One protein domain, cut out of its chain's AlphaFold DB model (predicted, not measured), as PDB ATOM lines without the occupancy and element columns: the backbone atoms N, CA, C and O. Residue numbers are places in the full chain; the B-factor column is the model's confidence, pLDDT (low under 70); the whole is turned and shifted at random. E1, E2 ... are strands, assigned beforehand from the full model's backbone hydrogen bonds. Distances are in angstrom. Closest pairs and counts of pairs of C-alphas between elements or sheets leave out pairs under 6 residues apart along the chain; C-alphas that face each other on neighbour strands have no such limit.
ATOM      1  N   ALA A 469      -1.110  -8.950  27.170       94.81
ATOM      2  CA  ALA A 469      -1.989 -10.073  26.890       94.81
ATOM      3  C   ALA A 469      -3.164 -10.100  27.867       94.81
ATOM      4  O   ALA A 469      -3.030  -9.717  29.030       94.81
ATOM      5  N   LYS A 470      -4.322 -10.554  27.386       95.19
ATOM      6  CA  LYS A 470      -5.538 -10.709  28.184       95.19
ATOM      7  C   LYS A 470      -6.251 -11.997  27.801       95.19
ATOM      8  O   LYS A 470      -6.590 -12.184  26.636       95.19
ATOM      9  N   VAL A 471      -6.516 -12.848  28.788       97.44
ATOM     10  CA  VAL A 471      -7.435 -13.982  28.640       97.44
ATOM     11  C   VAL A 471      -8.870 -13.454  28.622       97.44
ATOM     12  O   VAL A 471      -9.229 -12.604  29.439       97.44
ATOM     13  N   HIS A 472      -9.674 -13.933  27.675       97.31
ATOM     14  CA  HIS A 472     -11.105 -13.621  27.585       97.31
ATOM     15  C   HIS A 472     -11.980 -14.837  27.866       97.31
ATOM     16  O   HIS A 472     -13.076 -14.673  28.397       97.31
ATOM     17  N   TYR A 473     -11.516 -16.039  27.521       97.94
ATOM     18  CA  TYR A 473     -12.256 -17.271  27.766       97.94
ATOM     19  C   TYR A 473     -11.334 -18.492  27.794       97.94
ATOM     20  O   TYR A 473     -10.366 -18.539  27.036       97.94
ATOM     21  N   GLY A 474     -11.665 -19.482  28.621       96.06
ATOM     22  CA  GLY A 474     -10.983 -20.770  28.694       96.06
ATOM     23  C   GLY A 474     -11.893 -21.845  29.279       96.06
ATOM     24  O   GLY A 474     -12.443 -21.644  30.360       96.06
ATOM     25  N   ASP A 475     -12.043 -22.963  28.576       93.38
ATOM     26  CA  ASP A 475     -12.709 -24.176  29.056       93.38
ATOM     27  C   ASP A 475     -11.960 -25.431  28.572       93.38
ATOM     28  O   ASP A 475     -10.813 -25.350  28.135       93.38
ATOM     29  N   GLU A 476     -12.578 -26.610  28.664       87.81
ATOM     30  CA  GLU A 476     -11.962 -27.868  28.230       87.81
ATOM     31  C   GLU A 476     -11.482 -27.862  26.775       87.81
ATOM     32  O   GLU A 476     -10.442 -28.456  26.477       87.81
ATOM     33  N   HIS A 477     -12.178 -27.151  25.890       90.38
ATOM     34  CA  HIS A 477     -11.975 -27.242  24.450       90.38
ATOM     35  C   HIS A 477     -11.566 -25.950  23.766       90.38
ATOM     36  O   HIS A 477     -11.058 -25.995  22.645       90.38
ATOM     37  N   ILE A 478     -11.787 -24.808  24.402       95.12
ATOM     38  CA  ILE A 478     -11.650 -23.486  23.814       95.12
ATOM     39  C   ILE A 478     -10.720 -22.634  24.668       95.12
ATOM     40  O   ILE A 478     -10.879 -22.531  25.882       95.12
ATOM     41  N   PHE A 479      -9.804 -21.925  24.009       97.94
ATOM     42  CA  PHE A 479      -9.018 -20.865  24.627       97.94
ATOM     43  C   PHE A 479      -9.001 -19.619  23.742       97.94
ATOM     44  O   PHE A 479      -8.594 -19.668  22.574       97.94
ATOM     45  N   VAL A 480      -9.454 -18.499  24.309       98.56
ATOM     46  CA  VAL A 480      -9.505 -17.195  23.645       98.56
ATOM     47  C   VAL A 480      -8.734 -16.168  24.454       98.56
ATOM     48  O   VAL A 480      -9.044 -15.888  25.617       98.56
ATOM     49  N   PHE A 481      -7.763 -15.545  23.803       98.19
ATOM     50  CA  PHE A 481      -6.974 -14.471  24.383       98.19
ATOM     51  C   PHE A 481      -6.692 -13.383  23.350       98.19
ATOM     52  O   PHE A 481      -6.904 -13.537  22.148       98.19
ATOM     53  N   GLN A 482      -6.239 -12.241  23.839       96.44
ATOM     54  CA  GLN A 482      -5.963 -11.062  23.039       96.44
ATOM     55  C   GLN A 482      -4.554 -10.564  23.327       96.44
ATOM     56  O   GLN A 482      -4.115 -10.578  24.477       96.44
ATOM     57  N   ARG A 483      -3.876 -10.070  22.290       96.00
ATOM     58  CA  ARG A 483      -2.662  -9.259  22.403       96.00
ATOM     59  C   ARG A 483      -2.962  -7.807  22.057       96.00
ATOM     60  O   ARG A 483      -3.711  -7.536  21.119       96.00
ATOM     61  N   LEU A 484      -2.390  -6.888  22.826       91.31
ATOM     62  CA  LEU A 484      -2.647  -5.451  22.723       91.31
ATOM     63  C   LEU A 484      -1.323  -4.693  22.583       91.31
ATOM     64  O   LEU A 484      -0.520  -4.662  23.519       91.31
ATOM     65  N   SER A 485      -1.105  -4.082  21.419       85.38
ATOM     66  CA  SER A 485       0.036  -3.202  21.149       85.38
ATOM     67  C   SER A 485      -0.459  -1.765  20.945       85.38
ATOM     68  O   SER A 485      -0.965  -1.401  19.880       85.38
ATOM     69  N   GLY A 486      -0.383  -0.948  22.000       70.38
ATOM     70  CA  GLY A 486      -0.965   0.402  22.019       70.38
ATOM     71  C   GLY A 486      -2.500   0.421  21.912       70.38
ATOM     72  O   GLY A 486      -3.160  -0.608  22.035       70.38
ATOM     73  N   GLU A 487      -3.082   1.603  21.684       54.66
ATOM     74  CA  GLU A 487      -4.545   1.808  21.715       54.66
ATOM     75  C   GLU A 487      -5.299   1.274  20.476       54.66
ATOM     76  O   GLU A 487      -6.521   1.165  20.510       54.66
ATOM     77  N   ALA A 488      -4.597   0.909  19.391       55.03
ATOM     78  CA  ALA A 488      -5.216   0.608  18.091       55.03
ATOM     79  C   ALA A 488      -4.876  -0.767  17.477       55.03
ATOM     80  O   ALA A 488      -5.531  -1.168  16.518       55.03
ATOM     81  N   SER A 489      -3.885  -1.508  17.994       68.75
ATOM     82  CA  SER A 489      -3.475  -2.807  17.423       68.75
ATOM     83  C   SER A 489      -3.827  -3.954  18.365       68.75
ATOM     84  O   SER A 489      -3.001  -4.451  19.133       68.75
ATOM     85  N   ALA A 490      -5.098  -4.346  18.315       86.88
ATOM     86  CA  ALA A 490      -5.615  -5.524  18.990       86.88
ATOM     87  C   ALA A 490      -5.572  -6.735  18.051       86.88
ATOM     88  O   ALA A 490      -6.139  -6.696  16.959       86.88
ATOM     89  N   VAL A 491      -4.959  -7.824  18.508       95.94
ATOM     90  CA  VAL A 491      -5.009  -9.129  17.840       95.94
ATOM     91  C   VAL A 491      -5.771 -10.083  18.741       95.94
ATOM     92  O   VAL A 491      -5.390 -10.262  19.897       95.94
ATOM     93  N   TRP A 492      -6.848 -10.676  18.236       97.50
ATOM     94  CA  TRP A 492      -7.603 -11.703  18.952       97.50
ATOM     95  C   TRP A 492      -7.231 -13.081  18.436       97.50
ATOM     96  O   TRP A 492      -7.157 -13.290  17.228       97.50
ATOM     97  N   ILE A 493      -7.014 -14.013  19.353       98.31
ATOM     98  CA  ILE A 493      -6.584 -15.370  19.059       98.31
ATOM     99  C   ILE A 493      -7.631 -16.316  19.627       98.31
ATOM    100  O   ILE A 493      -7.871 -16.340  20.834       98.31
ATOM    101  N   PHE A 494      -8.241 -17.092  18.742       98.31
ATOM    102  CA  PHE A 494      -9.226 -18.109  19.068       98.31
ATOM    103  C   PHE A 494      -8.622 -19.464  18.735       98.31
ATOM    104  O   PHE A 494      -8.336 -19.757  17.573       98.31
ATOM    105  N   THR A 495      -8.425 -20.286  19.758       97.81
ATOM    106  CA  THR A 495      -7.852 -21.626  19.617       97.81
ATOM    107  C   THR A 495      -8.764 -22.669  20.229       97.81
ATOM    108  O   THR A 495      -9.577 -22.364  21.102       97.81
ATOM    109  N   ASN A 496      -8.645 -23.896  19.745       94.06
ATOM    110  CA  ASN A 496      -9.387 -25.041  20.235       94.06
ATOM    111  C   ASN A 496      -8.528 -26.315  20.185       94.06
ATOM    112  O   ASN A 496      -7.522 -26.355  19.476       94.06
ATOM    113  N   ASN A 497      -8.925 -27.352  20.917       90.19
ATOM    114  CA  ASN A 497      -8.337 -28.695  20.814       90.19
ATOM    115  C   ASN A 497      -9.281 -29.693  20.117       90.19
ATOM    116  O   ASN A 497      -9.213 -30.901  20.339       90.19
ATOM    117  N   LEU A 498     -10.167 -29.185  19.255       87.94
ATOM    118  CA  LEU A 498     -11.111 -29.995  18.502       87.94
ATOM    119  C   LEU A 498     -10.434 -30.576  17.251       87.94
ATOM    120  O   LEU A 498      -9.607 -29.958  16.571       87.94
ATOM    121  N   HIS A 499     -10.824 -31.798  16.919       82.88
ATOM    122  CA  HIS A 499     -10.290 -32.570  15.800       82.88
ATOM    123  C   HIS A 499     -11.397 -33.293  15.025       82.88
ATOM    124  O   HIS A 499     -12.569 -33.233  15.385       82.88
ATOM    125  N   SER A 500     -11.035 -33.989  13.944       69.00
ATOM    126  CA  SER A 500     -11.972 -34.557  12.958       69.00
ATOM    127  C   SER A 500     -13.005 -35.554  13.507       69.00
ATOM    128  O   SER A 500     -13.955 -35.886  12.801       69.00
ATOM    129  N   MET A 501     -12.847 -36.030  14.747       66.88
ATOM    130  CA  MET A 501     -13.841 -36.879  15.414       66.88
ATOM    131  C   MET A 501     -14.968 -36.084  16.091       66.88
ATOM    132  O   MET A 501     -16.026 -36.648  16.366       66.88
ATOM    133  N   HIS A 502     -14.789 -34.778  16.292       64.94
ATOM    134  CA  HIS A 502     -15.853 -33.856  16.669       64.94
ATOM    135  C   HIS A 502     -16.629 -33.500  15.391       64.94
ATOM    136  O   HIS A 502     -16.153 -32.742  14.545       64.94
ATOM    137  N   ARG A 503     -17.782 -34.150  15.179       50.03
ATOM    138  CA  ARG A 503     -18.641 -33.915  14.004       50.03
ATOM    139  C   ARG A 503     -19.268 -32.510  14.062       50.03
ATOM    140  O   ARG A 503     -19.532 -32.008  15.145       50.03
ATOM    141  N   ASP A 504     -19.530 -31.955  12.875       55.22
ATOM    142  CA  ASP A 504     -20.076 -30.624  12.552       55.22
ATOM    143  C   ASP A 504     -19.088 -29.440  12.659       55.22
ATOM    144  O   ASP A 504     -18.713 -28.958  13.718       55.22
ATOM    145  N   GLN A 505     -18.667 -28.970  11.477       70.56
ATOM    146  CA  GLN A 505     -17.458 -28.182  11.176       70.56
ATOM    147  C   GLN A 505     -17.462 -26.714  11.651       70.56
ATOM    148  O   GLN A 505     -16.596 -25.944  11.242       70.56
ATOM    149  N   THR A 506     -18.416 -26.310  12.490       83.75
ATOM    150  CA  THR A 506     -18.479 -24.944  13.031       83.75
ATOM    151  C   THR A 506     -18.036 -24.934  14.485       83.75
ATOM    152  O   THR A 506     -18.655 -25.582  15.325       83.75
ATOM    153  N   VAL A 507     -17.003 -24.157  14.802       91.62
ATOM    154  CA  VAL A 507     -16.563 -23.942  16.187       91.62
ATOM    155  C   VAL A 507     -17.270 -22.715  16.743       91.62
ATOM    156  O   VAL A 507     -17.227 -21.643  16.136       91.62
ATOM    157  N   VAL A 508     -17.916 -22.868  17.897       93.88
ATOM    158  CA  VAL A 508     -18.585 -21.770  18.602       93.88
ATOM    159  C   VAL A 508     -17.710 -21.319  19.762       93.88
ATOM    160  O   VAL A 508     -17.526 -22.038  20.738       93.88
ATOM    161  N   TYR A 509     -17.196 -20.102  19.657       96.75
ATOM    162  CA  TYR A 509     -16.454 -19.423  20.704       96.75
ATOM    163  C   TYR A 509     -17.426 -18.590  21.558       96.75
ATOM    164  O   TYR A 509     -18.147 -17.751  21.007       96.75
ATOM    165  N   PRO A 510     -17.453 -18.768  22.893       96.94
ATOM    166  CA  PRO A 510     -18.413 -18.079  23.770       96.94
ATOM    167  C   PRO A 510     -18.225 -16.564  23.885       96.94
ATOM    168  O   PRO A 510     -19.067 -15.881  24.463       96.94
ATOM    169  N   VAL A 511     -17.127 -16.047  23.344       97.00
ATOM    170  CA  VAL A 511     -16.788 -14.626  23.310       97.00
ATOM    171  C   VAL A 511     -16.420 -14.224  21.885       97.00
ATOM    172  O   VAL A 511     -15.948 -15.042  21.094       97.00
ATOM    173  N   ALA A 512     -16.601 -12.947  21.571       96.31
ATOM    174  CA  ALA A 512     -16.277 -12.341  20.286       96.31
ATOM    175  C   ALA A 512     -15.488 -11.041  20.505       96.31
ATOM    176  O   ALA A 512     -15.581 -10.447  21.589       96.31
ATOM    177  N   PRO A 513     -14.723 -10.560  19.505       94.31
ATOM    178  CA  PRO A 513     -14.136  -9.234  19.606       94.31
ATOM    179  C   PRO A 513     -15.245  -8.165  19.658       94.31
ATOM    180  O   PRO A 513     -16.354  -8.399  19.166       94.31
ATOM    181  N   PRO A 514     -14.968  -6.973  20.215       92.62
ATOM    182  CA  PRO A 514     -15.909  -5.860  20.142       92.62
ATOM    183  C   PRO A 514     -16.187  -5.475  18.679       92.62
ATOM    184  O   PRO A 514     -15.379  -5.797  17.798       92.62
ATOM    185  N   PRO A 515     -17.287  -4.746  18.403       91.44
ATOM    186  CA  PRO A 515     -17.536  -4.190  17.077       91.44
ATOM    187  C   PRO A 515     -16.300  -3.459  16.546       91.44
ATOM    188  O   PRO A 515     -15.653  -2.710  17.283       91.44
ATOM    189  N   ALA A 516     -15.953  -3.706  15.280       89.69
ATOM    190  CA  ALA A 516     -14.819  -3.037  14.664       89.69
ATOM    191  C   ALA A 516     -15.064  -1.512  14.622       89.69
ATOM    192  O   ALA A 516     -16.210  -1.084  14.438       89.69
ATOM    193  N   PRO A 517     -14.017  -0.682  14.793       88.81
ATOM    194  CA  PRO A 517     -14.132   0.760  14.611       88.81
ATOM    195  C   PRO A 517     -14.685   1.122  13.226       88.81
ATOM    196  O   PRO A 517     -14.523   0.373  12.264       88.81
ATOM    197  N   THR A 518     -15.309   2.295  13.105       88.19
ATOM    198  CA  THR A 518     -15.859   2.778  11.829       88.19
ATOM    199  C   THR A 518     -14.806   2.753  10.715       88.19
ATOM    200  O   THR A 518     -13.723   3.316  10.867       88.19
ATOM    201  N   GLY A 519     -15.141   2.122   9.584       87.75
ATOM    202  CA  GLY A 519     -14.246   1.977   8.427       87.75
ATOM    203  C   GLY A 519     -13.215   0.849   8.553       87.75
ATOM    204  O   GLY A 519     -12.325   0.742   7.708       87.75
ATOM    205  N   MET A 520     -13.314   0.014   9.589       90.12
ATOM    206  CA  MET A 520     -12.492  -1.180   9.772       90.12
ATOM    207  C   MET A 520     -13.354  -2.433   9.889       90.12
ATOM    208  O   MET A 520     -14.516  -2.386  10.288       90.12
ATOM    209  N   ILE A 521     -12.743  -3.573   9.586       91.75
ATOM    210  CA  ILE A 521     -13.330  -4.899   9.740       91.75
ATOM    211  C   ILE A 521     -12.348  -5.831  10.448       91.75
ATOM    212  O   ILE A 521     -11.130  -5.713  10.299       91.75
ATOM    213  N   TRP A 522     -12.884  -6.783  11.209       93.25
ATOM    214  CA  TRP A 522     -12.103  -7.912  11.701       93.25
ATOM    215  C   TRP A 522     -11.909  -8.924  10.580       93.25
ATOM    216  O   TRP A 522     -12.863  -9.272   9.885       93.25
ATOM    217  N   LYS A 523     -10.687  -9.427  10.424       94.06
ATOM    218  CA  LYS A 523     -10.364 -10.428   9.408       94.06
ATOM    219  C   LYS A 523      -9.402 -11.467   9.953       94.06
ATOM    220  O   LYS A 523      -8.474 -11.118  10.683       94.06
ATOM    221  N   ASP A 524      -9.611 -12.724   9.568       95.94
ATOM    222  CA  ASP A 524      -8.680 -13.803   9.878       95.94
ATOM    223  C   ASP A 524      -7.391 -13.643   9.072       95.94
ATOM    224  O   ASP A 524      -7.324 -13.924   7.871       95.94
ATOM    225  N   ALA A 525      -6.347 -13.199   9.761       95.25
ATOM    226  CA  ALA A 525      -5.049 -12.973   9.166       95.25
ATOM    227  C   ALA A 525      -4.377 -14.286   8.740       95.25
ATOM    228  O   ALA A 525      -3.579 -14.255   7.802       95.25
ATOM    229  N   LEU A 526      -4.694 -15.435   9.359       94.81
ATOM    230  CA  LEU A 526      -4.006 -16.705   9.095       94.81
ATOM    231  C   LEU A 526      -4.559 -17.472   7.902       94.81
ATOM    232  O   LEU A 526      -3.786 -17.830   7.013       94.81
ATOM    233  N   PHE A 527      -5.862 -17.721   7.840       94.56
ATOM    234  CA  PHE A 527      -6.439 -18.616   6.831       94.56
ATOM    235  C   PHE A 527      -7.548 -17.968   6.006       94.56
ATOM    236  O   PHE A 527      -8.063 -18.620   5.102       94.56
ATOM    237  N   GLN A 528      -7.873 -16.694   6.261       92.50
ATOM    238  CA  GLN A 528      -8.983 -15.995   5.607       92.50
ATOM    239  C   GLN A 528     -10.317 -16.733   5.787       92.50
ATOM    240  O   GLN A 528     -11.144 -16.790   4.877       92.50
ATOM    241  N   GLN A 529     -10.506 -17.348   6.955       90.06
ATOM    242  CA  GLN A 529     -11.702 -18.122   7.251       90.06
ATOM    243  C   GLN A 529     -12.931 -17.224   7.417       90.06
ATOM    244  O   GLN A 529     -12.848 -16.194   8.093       90.06
ATOM    245  N   PRO A 530     -14.090 -17.635   6.875       90.56
ATOM    246  CA  PRO A 530     -15.369 -17.049   7.237       90.56
ATOM    247  C   PRO A 530     -15.676 -17.248   8.725       90.56
ATOM    248  O   PRO A 530     -15.497 -18.333   9.284       90.56
ATOM    249  N   PHE A 531     -16.203 -16.201   9.349       94.31
ATOM    250  CA  PHE A 531     -16.768 -16.266  10.690       94.31
ATOM    251  C   PHE A 531     -17.961 -15.317  10.807       94.31
ATOM    252  O   PHE A 531     -18.076 -14.348  10.054       94.31
ATOM    253  N   ALA A 532     -18.841 -15.592  11.763       94.44
ATOM    254  CA  ALA A 532     -19.972 -14.736  12.103       94.44
ATOM    255  C   ALA A 532     -19.943 -14.398  13.593       94.44
ATOM    256  O   ALA A 532     -19.551 -15.230  14.412       94.44
ATOM    257  N   VAL A 533     -20.370 -13.185  13.943       94.12
ATOM    258  CA  VAL A 533     -20.578 -12.779  15.336       94.12
ATOM    259  C   VAL A 533     -22.072 -12.598  15.562       94.12
ATOM    260  O   VAL A 533     -22.694 -11.726  14.960       94.12
ATOM    261  N   GLU A 534     -22.646 -13.424  16.430       92.19
ATOM    262  CA  GLU A 534     -24.080 -13.450  16.723       92.19
ATOM    263  C   GLU A 534     -24.281 -13.562  18.232       92.19
ATOM    264  O   GLU A 534     -23.690 -14.426  18.876       92.19
ATOM    265  N   ALA A 535     -25.105 -12.682  18.808       90.00
ATOM    266  CA  ALA A 535     -25.413 -12.677  20.244       90.00
ATOM    267  C   ALA A 535     -24.167 -12.714  21.168       90.00
ATOM    268  O   ALA A 535     -24.198 -13.314  22.239       90.00
ATOM    269  N   GLY A 536     -23.066 -12.073  20.755       90.62
ATOM    270  CA  GLY A 536     -21.812 -12.015  21.523       90.62
ATOM    271  C   GLY A 536     -20.902 -13.243  21.388       90.62
ATOM    272  O   GLY A 536     -19.809 -13.238  21.950       90.62
ATOM    273  N   GLN A 537     -21.311 -14.256  20.623       95.25
ATOM    274  CA  GLN A 537     -20.514 -15.441  20.307       95.25
ATOM    275  C   GLN A 537     -19.891 -15.319  18.918       95.25
ATOM    276  O   GLN A 537     -20.483 -14.717  18.020       95.25
ATOM    277  N   LEU A 538     -18.721 -15.926  18.726       96.75
ATOM    278  CA  LEU A 538     -18.084 -16.037  17.416       96.75
ATOM    279  C   LEU A 538     -18.217 -17.465  16.886       96.75
ATOM    280  O   LEU A 538     -17.852 -18.422  17.559       96.75
ATOM    281  N   LYS A 539     -18.707 -17.613  15.657       95.31
ATOM    282  CA  LYS A 539     -18.849 -18.898  14.964       95.31
ATOM    283  C   LYS A 539     -17.848 -18.961  13.816       95.31
ATOM    284  O   LYS A 539     -17.969 -18.181  12.874       95.31
ATOM    285  N   ALA A 540     -16.873 -19.860  13.892       93.44
ATOM    286  CA  ALA A 540     -15.865 -20.073  12.852       93.44
ATOM    287  C   ALA A 540     -16.201 -21.316  12.020       93.44
ATOM    288  O   ALA A 540     -16.626 -22.326  12.573       93.44
ATOM    289  N   SER A 541     -15.988 -21.268  10.705       89.62
ATOM    290  CA  SER A 541     -16.392 -22.341   9.782       89.62
ATOM    291  C   SER A 541     -15.434 -23.542   9.716       89.62
ATOM    292  O   SER A 541     -15.560 -24.367   8.811       89.62
ATOM    293  N   SER A 542     -14.407 -23.598  10.568       90.44
ATOM    294  CA  SER A 542     -13.453 -24.708  10.597       90.44
ATOM    295  C   SER A 542     -12.809 -24.875  11.976       90.44
ATOM    296  O   SER A 542     -12.897 -23.989  12.822       90.44
ATOM    297  N   LEU A 543     -12.127 -26.007  12.180       92.25
ATOM    298  CA  LEU A 543     -11.382 -26.319  13.409       92.25
ATOM    299  C   LEU A 543     -10.022 -25.603  13.503       92.25
ATOM    300  O   LEU A 543      -9.355 -25.685  14.535       92.25
ATOM    301  N   ARG A 544      -9.574 -24.932  12.436       94.00
ATOM    302  CA  ARG A 544      -8.317 -24.170  12.438       94.00
ATOM    303  C   ARG A 544      -8.414 -22.996  13.420       94.00
ATOM    304  O   ARG A 544      -9.508 -22.468  13.618       94.00
ATOM    305  N   PRO A 545      -7.290 -22.538  13.992       96.69
ATOM    306  CA  PRO A 545      -7.308 -21.341  14.819       96.69
ATOM    307  C   PRO A 545      -7.751 -20.131  13.995       96.69
ATOM    308  O   PRO A 545      -7.509 -20.057  12.785       96.69
ATOM    309  N   LEU A 546      -8.356 -19.161  14.670       96.81
ATOM    310  CA  LEU A 546      -8.732 -17.877  14.091       96.81
ATOM    311  C   LEU A 546      -7.870 -16.787  14.725       96.81
ATOM    312  O   LEU A 546      -7.854 -16.647  15.949       96.81
ATOM    313  N   VAL A 547      -7.158 -16.006  13.910       97.56
ATOM    314  CA  VAL A 547      -6.357 -14.873  14.401       97.56
ATOM    315  C   VAL A 547      -6.866 -13.605  13.749       97.56
ATOM    316  O   VAL A 547      -6.572 -13.321  12.588       97.56
ATOM    317  N   LEU A 548      -7.662 -12.849  14.499       97.06
ATOM    318  CA  LEU A 548      -8.330 -11.661  13.996       97.06
ATOM    319  C   LEU A 548      -7.472 -10.422  14.201       97.06
ATOM    320  O   LEU A 548      -7.095 -10.086  15.324       97.06
ATOM    321  N   THR A 549      -7.231  -9.712  13.104       94.12
ATOM    322  CA  THR A 549      -6.623  -8.378  13.096       94.12
ATOM    323  C   THR A 549      -7.589  -7.379  12.475       94.12
ATOM    324  O   THR A 549      -8.384  -7.757  11.609       94.12
ATOM    325  N   LEU A 550      -7.508  -6.112  12.883       90.69
ATOM    326  CA  LEU A 550      -8.232  -5.032  12.216       90.69
ATOM    327  C   LEU A 550      -7.591  -4.726  10.859       90.69
ATOM    328  O   LEU A 550      -6.379  -4.540  10.759       90.69
ATOM    329  N   GLU A 551      -8.417  -4.645   9.821       87.50
ATOM    330  CA  GLU A 551      -8.035  -4.148   8.500       87.50
ATOM    331  C   GLU A 551      -9.006  -3.049   8.063       87.50
ATOM    332  O   GLU A 551     -10.176  -3.055   8.450       87.50
ATOM    333  N   TYR A 552      -8.533  -2.097   7.257       84.25
ATOM    334  CA  TYR A 552      -9.423  -1.118   6.639       84.25
ATOM    335  C   TYR A 552     -10.417  -1.826   5.724       84.25
ATOM    336  O   TYR A 552     -10.045  -2.696   4.931       84.25
ATOM    337  N   GLU A 553     -11.678  -1.421   5.814       77.62
ATOM    338  CA  GLU A 553     -12.697  -1.864   4.879       77.62
ATOM    339  C   GLU A 553     -12.282  -1.408   3.474       77.62
ATOM    340  O   GLU A 553     -11.996  -0.228   3.249       77.62
ATOM    341  N   ALA A 554     -12.152  -2.348   2.534       64.81
ATOM    342  CA  ALA A 554     -11.666  -2.038   1.195       64.81
ATOM    343  C   ALA A 554     -12.605  -1.021   0.524       64.81
ATOM    344  O   ALA A 554     -13.711  -1.365   0.104       64.81
ATOM    345  N   MET A 555     -12.158   0.233   0.417       48.50
ATOM    346  CA  MET A 555     -12.870   1.262  -0.331       48.50
ATOM    347  C   MET A 555     -12.676   1.011  -1.826       48.50
ATOM    348  O   MET A 555     -11.553   0.872  -2.313       48.50
ATOM    349  N   THR A 556     -13.772   0.967  -2.580       48.16
ATOM    350  CA  THR A 556     -13.700   1.080  -4.044       48.16
ATOM    351  C   THR A 556     -13.080   2.431  -4.436       48.16
ATOM    352  O   THR A 556     -13.103   3.376  -3.644       48.16
ATOM    353  N   LYS A 557     -12.558   2.559  -5.671       43.88
ATOM    354  CA  LYS A 557     -12.047   3.835  -6.237       43.88
ATOM    355  C   LYS A 557     -13.043   5.005  -6.133       43.88
ATOM    356  O   LYS A 557     -12.633   6.157  -6.242       43.88
ATOM    357  N   ASP A 558     -14.308   4.703  -5.851       49.12
ATOM    358  CA  ASP A 558     -15.424   5.639  -5.799       49.12
ATOM    359  C   ASP A 558     -15.908   5.891  -4.351       49.12
ATOM    360  O   ASP A 558     -16.974   6.471  -4.139       49.12
ATOM    361  N   GLY A 559     -15.152   5.436  -3.340       41.12
ATOM    362  CA  GLY A 559     -15.396   5.729  -1.924       41.12
ATOM    363  C   GLY A 559     -16.571   4.983  -1.283       41.12
ATOM    364  O   GLY A 559     -17.091   5.444  -0.268       41.12
ATOM    365  N   ARG A 560     -17.023   3.851  -1.846       37.28
ATOM    366  CA  ARG A 560     -18.101   3.031  -1.256       37.28
ATOM    367  C   ARG A 560     -17.573   1.688  -0.728       37.28
ATOM    368  O   ARG A 560     -16.784   1.062  -1.448       37.28
ATOM    369  N   PRO A 561     -18.023   1.227   0.458       39.59
ATOM    370  CA  PRO A 561     -17.778  -0.136   0.927       39.59
ATOM    371  C   PRO A 561     -18.484  -1.157   0.028       39.59
ATOM    372  O   PRO A 561     -19.550  -0.867  -0.529       39.59
ATOM    373  N   TRP A 562     -17.910  -2.352  -0.109       43.50
ATOM    374  CA  TRP A 562     -18.561  -3.472  -0.790       43.50
ATOM    375  C   TRP A 562     -19.867  -3.827  -0.064       43.50
ATOM    376  O   TRP A 562     -19.843  -4.264   1.082       43.50
TER     377      TRP A 562
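What this domain is: This is residues 469 to 562 of the 564 residues of the protein "SWA2 protein" of Symbiodinium sp. KB8 (UniProt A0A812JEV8). Two antiparallel sheets make a small sandwich, partly face to face: a twisted sheet of five strands, E1 E2 E3 E8 E5, and a smaller sheet, E4 E7 E6, that covers part of one of its faces with its strands crossed to those below. A meander, E1 E2 E3, in which each strand is the antiparallel neighbour of the one before, makes one side of the large sheet, and residues 553 to 562 follow its strand E8 as a tail with no named element. The printed part has 94 residues with eight named strands, E1 to E8 in order along the chain, and no named helix; the class is all strand, though under half of the residues, 45, are in named elements. The whole is compact, with a radius of gyration of the C-alphas of 14.3 A, yet elongated in outline, spanning 47 by 29 by 24 A.

Where its parts are: Find C-alpha 469 at (-1.989, -10.073, 26.890), where E1, residues 469 to 474, begins. E2, residues 478 to 485, is 23.6 A long, and E3, residues 489 to 496, is 23.2 A. Look next for E4, residues 507 to 509, beginning at C-alpha 507 at (-16.563, -23.942, 16.187). E5 is residues 520 to 524, E6 residues 531 to 534 and E7 residues 537 to 540. E8, residues 546 to 552, runs 18.4 A to C-alpha 552 at (-9.423, -1.118, 6.639).

How they stand to each other: Start at edge strand E1: it forms a hairpin with E2, where N 470 and O 482 are 2.9 A apart, within hydrogen-bond range. E2 and E3 form the next hairpin, with N 483 and O 491 at 2.8 A. E3 is antiparallel to E8, with N 548 and O 492 at 2.8 A. E8 is antiparallel to edge strand E5, with N 521 and O 551 at 2.9 A. In the other sheet, look for N 509 and O 538 at 2.8 A between E4 and E7, and N 539 and O 532 at 2.8 A in the hairpin E6 and E7. The parts of the two sheets that face each other are 9.5 A apart centre to centre, with their best planes 12 degrees apart, and the strands of the one sheet stand at 75 degrees to those of the other. The closest C-alphas of E2 and E4, Ile 478 and Tyr 509, are 7.0 A apart. E1 and E6 are apart.

The domain as a whole: The C-alphas farthest apart, Glu 476 and Asp 558, are 47.9 A from each other. The printed part has no cut, and no link is long. Confidence in the model is low, with pLDDT under 70, at residues 487 to 489, 500 to 504 and 554 to 562; the mean of the printed part is 85.3.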